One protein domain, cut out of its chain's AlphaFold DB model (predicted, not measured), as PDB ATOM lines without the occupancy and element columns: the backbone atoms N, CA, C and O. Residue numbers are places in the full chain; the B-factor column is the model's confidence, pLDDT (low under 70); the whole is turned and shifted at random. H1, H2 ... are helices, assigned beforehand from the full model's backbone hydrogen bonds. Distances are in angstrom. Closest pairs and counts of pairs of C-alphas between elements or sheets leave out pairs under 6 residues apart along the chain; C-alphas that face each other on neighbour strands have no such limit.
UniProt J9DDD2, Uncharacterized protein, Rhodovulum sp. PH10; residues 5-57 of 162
ATOM      1  N   VAL A   5       5.372  51.882 -12.570       85.06
ATOM      2  CA  VAL A   5       4.987  51.815 -11.144       85.06
ATOM      3  C   VAL A   5       3.483  52.007 -10.939       85.06
ATOM      4  O   VAL A   5       2.883  51.320 -10.114       85.06
ATOM      5  N   THR A   6       2.872  52.941 -11.668       88.00
ATOM      6  CA  THR A   6       1.431  53.215 -11.577       88.00
ATOM      7  C   THR A   6       0.611  52.010 -12.032       88.00
ATOM      8  O   THR A   6      -0.326  51.613 -11.347       88.00
ATOM      9  N   GLU A   7       1.001  51.404 -13.151       88.88
ATOM     10  CA  GLU A   7       0.334  50.240 -13.733       88.88
ATOM     11  C   GLU A   7       0.525  48.986 -12.876       88.88
ATOM     12  O   GLU A   7      -0.449  48.311 -12.557       88.88
ATOM     13  N   TYR A   8       1.745  48.753 -12.380       90.38
ATOM     14  CA  TYR A   8       2.040  47.702 -11.406       90.38
ATOM     15  C   TYR A   8       1.125  47.798 -10.181       90.38
ATOM     16  O   TYR A   8       0.498  46.813  -9.796       90.38
ATOM     17  N   LYS A   9       1.009  48.993  -9.582       91.00
ATOM     18  CA  LYS A   9       0.144  49.211  -8.413       91.00
ATOM     19  C   LYS A   9      -1.325  48.988  -8.753       91.00
ATOM     20  O   LYS A   9      -2.027  48.357  -7.971       91.00
ATOM     21  N   ALA A  10      -1.784  49.476  -9.904       92.44
ATOM     22  CA  ALA A  10      -3.167  49.310 -10.337       92.44
ATOM     23  C   ALA A  10      -3.528  47.833 -10.556       92.44
ATOM     24  O   ALA A  10      -4.570  47.386 -10.082       92.44
ATOM     25  N   LEU A  11      -2.659  47.064 -11.217       91.88
ATOM     26  CA  LEU A  11      -2.869  45.638 -11.472       91.88
ATOM     27  C   LEU A  11      -2.770  44.802 -10.196       91.88
ATOM     28  O   LEU A  11      -3.576  43.894 -10.007       91.88
ATOM     29  N   LEU A  12      -1.854  45.147  -9.289       92.94
ATOM     30  CA  LEU A  12      -1.760  44.505  -7.981       92.94
ATOM     31  C   LEU A  12      -3.035  44.741  -7.156       92.94
ATOM     32  O   LEU A  12      -3.629  43.796  -6.647       92.94
ATOM     33  N   MET A  13      -3.514  45.988  -7.099       92.69
ATOM     34  CA  MET A  13      -4.787  46.313  -6.445       92.69
ATOM     35  C   MET A  13      -5.974  45.601  -7.104       92.69
ATOM     36  O   MET A  13      -6.897  45.179  -6.414       92.69
ATOM     37  N   ALA A  14      -5.968  45.464  -8.433       91.12
ATOM     38  CA  ALA A  14      -7.020  44.766  -9.161       91.12
ATOM     39  C   ALA A  14      -7.014  43.254  -8.896       91.12
ATOM     40  O   ALA A  14      -8.092  42.661  -8.836       91.12
ATOM     41  N   ALA A  15      -5.841  42.642  -8.712       91.88
ATOM     42  CA  ALA A  15      -5.703  41.241  -8.319       91.88
ATOM     43  C   ALA A  15      -6.293  40.970  -6.928       91.88
ATOM     44  O   ALA A  15      -6.930  39.937  -6.717       91.88
ATOM     45  N   ASP A  16      -6.149  41.925  -6.010       92.50
ATOM     46  CA  ASP A  16      -6.730  41.876  -4.662       92.50
ATOM     47  C   ASP A  16      -8.186  42.379  -4.610       92.50
ATOM     48  O   ASP A  16      -8.785  42.502  -3.538       92.50
ATOM     49  N   GLY A  17      -8.782  42.660  -5.769       89.62
ATOM     50  CA  GLY A  17     -10.179  43.052  -5.888       89.62
ATOM     51  C   GLY A  17     -11.155  41.903  -5.602       89.62
ATOM     52  O   GLY A  17     -10.782  40.723  -5.619       89.62
ATOM     53  N   PRO A  18     -12.439  42.229  -5.374       87.75
ATOM     54  CA  PRO A  18     -13.462  41.223  -5.141       87.75
ATOM     55  C   PRO A  18     -13.672  40.342  -6.376       87.75
ATOM     56  O   PRO A  18     -13.496  40.770  -7.522       87.75
ATOM     57  N   ARG A  19     -14.105  39.112  -6.116       89.94
ATOM     58  CA  ARG A  19     -14.541  38.128  -7.110       89.94
ATOM     59  C   ARG A  19     -15.515  38.722  -8.146       89.94
ATOM     60  O   ARG A  19     -16.487  39.385  -7.778       89.94
ATOM     61  N   ARG A  20     -15.302  38.431  -9.435       87.19
ATOM     62  CA  ARG A  20     -16.133  38.899 -10.561       87.19
ATOM     63  C   ARG A  20     -17.068  37.795 -11.069       87.19
ATOM     64  O   ARG A  20     -16.817  37.163 -12.090       87.19
ATOM     65  N   GLY A  21     -18.174  37.589 -10.358       83.88
ATOM     66  CA  GLY A  21     -19.189  36.588 -10.710       83.88
ATOM     67  C   GLY A  21     -18.803  35.147 -10.352       83.88
ATOM     68  O   GLY A  21     -17.727  34.880  -9.822       83.88
ATOM     69  N   ASP A  22     -19.706  34.208 -10.636       79.44
ATOM     70  CA  ASP A  22     -19.652  32.840 -10.094       79.44
ATOM     71  C   ASP A  22     -18.608  31.917 -10.739       79.44
ATOM     72  O   ASP A  22     -18.347  30.835 -10.213       79.44
ATOM     73  N   LEU A  23     -17.992  32.327 -11.850       83.19
ATOM     74  CA  LEU A  23     -16.966  31.547 -12.562       83.19
ATOM     75  C   LEU A  23     -15.535  32.053 -12.319       83.19
ATOM     76  O   LEU A  23     -14.580  31.328 -12.572       83.19
ATOM     77  N   ASP A  24     -15.379  33.270 -11.805       83.25
ATOM     78  CA  ASP A  24     -14.093  33.823 -11.372       83.25
ATOM     79  C   ASP A  24     -13.810  33.318  -9.954       83.25
ATOM     80  O   ASP A  24     -14.730  33.346  -9.148       83.25
ATOM     81  N   GLY A  25     -12.632  32.800  -9.602       77.44
ATOM     82  CA  GLY A  25     -12.531  32.060  -8.337       77.44
ATOM     83  C   GLY A  25     -11.153  31.937  -7.712       77.44
ATOM     84  O   GLY A  25     -10.327  31.154  -8.162       77.44
ATOM     85  N   ARG A  26     -10.985  32.623  -6.578       84.75
ATOM     86  CA  ARG A  26      -9.892  32.468  -5.606       84.75
ATOM     87  C   ARG A  26     -10.421  32.777  -4.194       84.75
ATOM     88  O   ARG A  26      -9.892  33.611  -3.463       84.75
ATOM     89  N   GLY A  27     -11.557  32.175  -3.838       85.38
ATOM     90  CA  GLY A  27     -12.339  32.581  -2.665       85.38
ATOM     91  C   GLY A  27     -13.000  33.948  -2.881       85.38
ATOM     92  O   GLY A  27     -13.707  34.135  -3.867       85.38
ATOM     93  N   ASN A  28     -12.764  34.905  -1.976       86.94
ATOM     94  CA  ASN A  28     -13.325  36.264  -2.071       86.94
ATOM     95  C   ASN A  28     -12.616  37.156  -3.104       86.94
ATOM     96  O   ASN A  28     -13.137  38.219  -3.443       86.94
ATOM     97  N   LEU A  29     -11.443  36.739  -3.585       90.69
ATOM     98  CA  LEU A  29     -10.628  37.502  -4.526       90.69
ATOM     99  C   LEU A  29     -10.859  37.042  -5.965       90.69
ATOM    100  O   LEU A  29     -11.223  35.890  -6.221       90.69
ATOM    101  N   THR A  30     -10.599  37.943  -6.905       92.25
ATOM    102  CA  THR A  30     -10.636  37.632  -8.336       92.25
ATOM    103  C   THR A  30      -9.432  36.774  -8.754       92.25
ATOM    104  O   THR A  30      -8.287  37.065  -8.400       92.25
ATOM    105  N   GLN A  31      -9.692  35.699  -9.500       91.88
ATOM    106  CA  GLN A  31      -8.671  34.922 -10.208       91.88
ATOM    107  C   GLN A  31      -8.255  35.659 -11.481       91.88
ATOM    108  O   GLN A  31      -7.066  35.824 -11.727       91.88
ATOM    109  N   ALA A  32      -9.218  36.203 -12.230       91.44
ATOM    110  CA  ALA A  32      -8.943  36.961 -13.450       91.44
ATOM    111  C   ALA A  32      -8.041  38.186 -13.201       91.44
ATOM    112  O   ALA A  32      -7.194  38.517 -14.030       91.44
ATOM    113  N   GLY A  33      -8.196  38.862 -12.055       91.19
ATOM    114  CA  GLY A  33      -7.289  39.946 -11.665       91.19
ATOM    115  C   GLY A  33      -5.873  39.458 -11.344       91.19
ATOM    116  O   GLY A  33      -4.911  40.126 -11.716       91.19
ATOM    117  N   LEU A  34      -5.733  38.289 -10.705       92.00
ATOM    118  CA  LEU A  34      -4.425  37.671 -10.472       92.00
ATOM    119  C   LEU A  34      -3.757  37.280 -11.792       92.00
ATOM    120  O   LEU A  34      -2.582  37.577 -11.976       92.00
ATOM    121  N   ASP A  35      -4.498  36.664 -12.711       93.38
ATOM    122  CA  ASP A  35      -3.974  36.250 -14.014       93.38
ATOM    123  C   ASP A  35      -3.450  37.459 -14.806       93.38
ATOM    124  O   ASP A  35      -2.345  37.416 -15.348       93.38
ATOM    125  N   ALA A  36      -4.189  38.576 -14.797       92.88
ATOM    126  CA  ALA A  36      -3.762  39.827 -15.424       92.88
ATOM    127  C   ALA A  36      -2.489  40.408 -14.782       92.88
ATOM    128  O   ALA A  36      -1.592  40.866 -15.491       92.88
ATOM    129  N   PHE A  37      -2.387  40.369 -13.450       93.44
ATOM    130  CA  PHE A  37      -1.176  40.794 -12.749       93.44
ATOM    131  C   PHE A  37       0.021  39.894 -13.082       93.44
ATOM    132  O   PHE A  37       1.101  40.403 -13.374       93.44
ATOM    133  N   CYS A  38      -0.165  38.572 -13.077       93.75
ATOM    134  CA  CYS A  38       0.874  37.608 -13.425       93.75
ATOM    135  C   CYS A  38       1.371  37.805 -14.862       93.75
ATOM    136  O   CYS A  38       2.581  37.826 -15.072       93.75
ATOM    137  N   ALA A  39       0.466  38.000 -15.827       94.75
ATOM    138  CA  ALA A  39       0.827  38.275 -17.217       94.75
ATOM    139  C   ALA A  39       1.686  39.543 -17.329       94.75
ATOM    140  O   ALA A  39       2.820  39.477 -17.796       94.75
ATOM    141  N   PHE A  40       1.212  40.666 -16.779       92.94
ATOM    142  CA  PHE A  40       1.973  41.919 -16.756       92.94
ATOM    143  C   PHE A  40       3.342  41.772 -16.082       92.94
ATOM    144  O   PHE A  40       4.341  42.328 -16.548       92.94
ATOM    145  N   PHE A  41       3.400  41.051 -14.961       89.75
ATOM    146  CA  PHE A  41       4.641  40.865 -14.220       89.75
ATOM    147  C   PHE A  41       5.656  40.060 -15.034       89.75
ATOM    148  O   PHE A  41       6.820  40.456 -15.115       89.75
ATOM    149  N   LEU A  42       5.220  38.965 -15.660       92.56
ATOM    150  CA  LEU A  42       6.071  38.134 -16.508       92.56
ATOM    151  C   LEU A  42       6.519  38.883 -17.768       92.56
ATOM    152  O   LEU A  42       7.712  38.863 -18.062       92.56
ATOM    153  N   ASP A  43       5.626  39.617 -18.431       92.69
ATOM    154  CA  ASP A  43       5.970  40.468 -19.580       92.69
ATOM    155  C   ASP A  43       7.002  41.532 -19.190       92.69
ATOM    156  O   ASP A  43       7.989  41.743 -19.893       92.69
ATOM    157  N   THR A  44       6.839  42.152 -18.016       87.75
ATOM    158  CA  THR A  44       7.828  43.098 -17.485       87.75
ATOM    159  C   THR A  44       9.167  42.411 -17.218       87.75
ATOM    160  O   THR A  44      10.213  42.993 -17.493       87.75
ATOM    161  N   CYS A  45       9.173  41.188 -16.681       86.81
ATOM    162  CA  CYS A  45      10.415  40.441 -16.462       86.81
ATOM    163  C   CYS A  45      11.125  40.143 -17.787       86.81
ATOM    164  O   CYS A  45      12.333  40.344 -17.871       86.81
ATOM    165  N   VAL A  46      10.379  39.721 -18.811       88.12
ATOM    166  CA  VAL A  46      10.911  39.473 -20.158       88.12
ATOM    167  C   VAL A  46      11.484  40.756 -20.756       88.12
ATOM    168  O   VAL A  46      12.633  40.748 -21.180       88.12
ATOM    169  N   ASP A  47      10.757  41.872 -20.695       85.81
ATOM    170  CA  ASP A  47      11.239  43.175 -21.174       85.81
ATOM    171  C   ASP A  47      12.547  43.601 -20.488       85.81
ATOM    172  O   ASP A  47      13.488  44.048 -21.142       85.81
ATOM    173  N   GLN A  48      12.654  43.420 -19.165       82.00
ATOM    174  CA  GLN A  48      13.897  43.737 -18.456       82.00
ATOM    175  C   GLN A  48      15.053  42.800 -18.840       82.00
ATOM    176  O   GLN A  48      16.196  43.258 -18.878       82.00
ATOM    177  N   VAL A  49      14.785  41.523 -19.131       84.38
ATOM    178  CA  VAL A  49      15.804  40.584 -19.628       84.38
ATOM    179  C   VAL A  49      16.252  40.978 -21.034       84.38
ATOM    180  O   VAL A  49      17.449  41.156 -21.237       84.38
ATOM    181  N   SER A  50      15.323  41.218 -21.961       83.19
ATOM    182  CA  SER A  50      15.640  41.646 -23.329       83.19
ATOM    183  C   SER A  50      16.410  42.966 -23.352       83.19
ATOM    184  O   SER A  50      17.391  43.097 -24.075       83.19
ATOM    185  N   PHE A  51      16.060  43.920 -22.484       76.94
ATOM    186  CA  PHE A  51      16.828  45.156 -22.335       76.94
ATOM    187  C   PHE A  51      18.285  44.903 -21.904       76.94
ATOM    188  O   PHE A  51      19.204  45.558 -22.396       76.94
ATOM    189  N   MET A  52      18.512  43.968 -20.973       76.75
ATOM    190  CA  MET A  52      19.863  43.605 -20.536       76.75
ATOM    191  C   MET A  52      20.633  42.850 -21.623       76.75
ATOM    192  O   MET A  52      21.839  43.061 -21.755       76.75
ATOM    193  N   GLU A  53      19.951  42.007 -22.399       79.38
ATOM    194  CA  GLU A  53      20.526  41.318 -23.558       79.38
ATOM    195  C   GLU A  53      20.995  42.326 -24.611       79.38
ATOM    196  O   GLU A  53      22.176  42.324 -24.951       79.38
ATOM    197  N   GLU A  54      20.133  43.259 -25.026       75.75
ATOM    198  CA  GLU A  54      20.467  44.337 -25.972       75.75
ATOM    199  C   GLU A  54      21.619  45.219 -25.470       75.75
ATOM    200  O   GLU A  54      22.521  45.599 -26.220       75.75
ATOM    201  N   LEU A  55      21.629  45.546 -24.174       75.88
ATOM    202  CA  LEU A  55      22.702  46.335 -23.576       75.88
ATOM    203  C   LEU A  55      24.049  45.600 -23.633       75.88
ATOM    204  O   LEU A  55      25.089  46.241 -23.801       75.88
ATOM    205  N   LEU A  56      24.040  44.279 -23.482       74.50
ATOM    206  CA  LEU A  56      25.234  43.436 -23.485       74.50
ATOM    207  C   LEU A  56      25.570  42.864 -24.865       74.50
ATOM    208  O   LEU A  56      26.578  42.162 -24.982       74.50
ATOM    209  N   GLU A  57      24.794  43.183 -25.905       81.69
ATOM    210  CA  GLU A  57      25.100  42.754 -27.264       81.69
ATOM    211  C   GLU A  57      26.513  43.219 -27.660       81.69
ATOM    212  O   GLU A  57      26.791  44.427 -27.671       81.69
TER     213      GLU A  57
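This is residues 5 to 57 of the 162 residues of an uncharacterized protein of Rhodovulum sp. PH10 (UniProt J9DDD2). One long helix, H2, makes the length of the model, and the short helix H1 folds back along the first part of it as an uneven helical hairpin. A loop of residues 16 to 30 joins them at one end, and at the other end residues 45 to 57 stick out free. The printed part has 53 residues with two named helices, H1 then H2, and no named strand: all helix. It is only just loose, close to extended, with a radius of gyration of the C-alphas of 14.5 A, and spans 49 by 20 by 11 A.

H2, residues 31 to 56, touches H1, residues 5 to 15, with its residues 31 to 41 alone. The closest C-alphas, of Ala 15 and Gly 33, are 3.9 A apart. The two form a helical hairpin, at a shallow tilt of 30 degrees, opposite ways. In H1 and H2 every O i to N i+4 pair is within hydrogen-bond range.

H2 measures 37.4 A from C-alpha 31 to C-alpha 56 at (25.234, 43.436, -23.485). H1 measures 15.3 A, from C-alpha 5 at (4.987, 51.815, -11.144) to C-alpha 15.

The two C-alphas farthest apart, of Asp 22 and Glu 57, are 48.9 A apart. The link from H1 to H2 is long, and the printed part has no cut. No printed residue is under 70 in pLDDT.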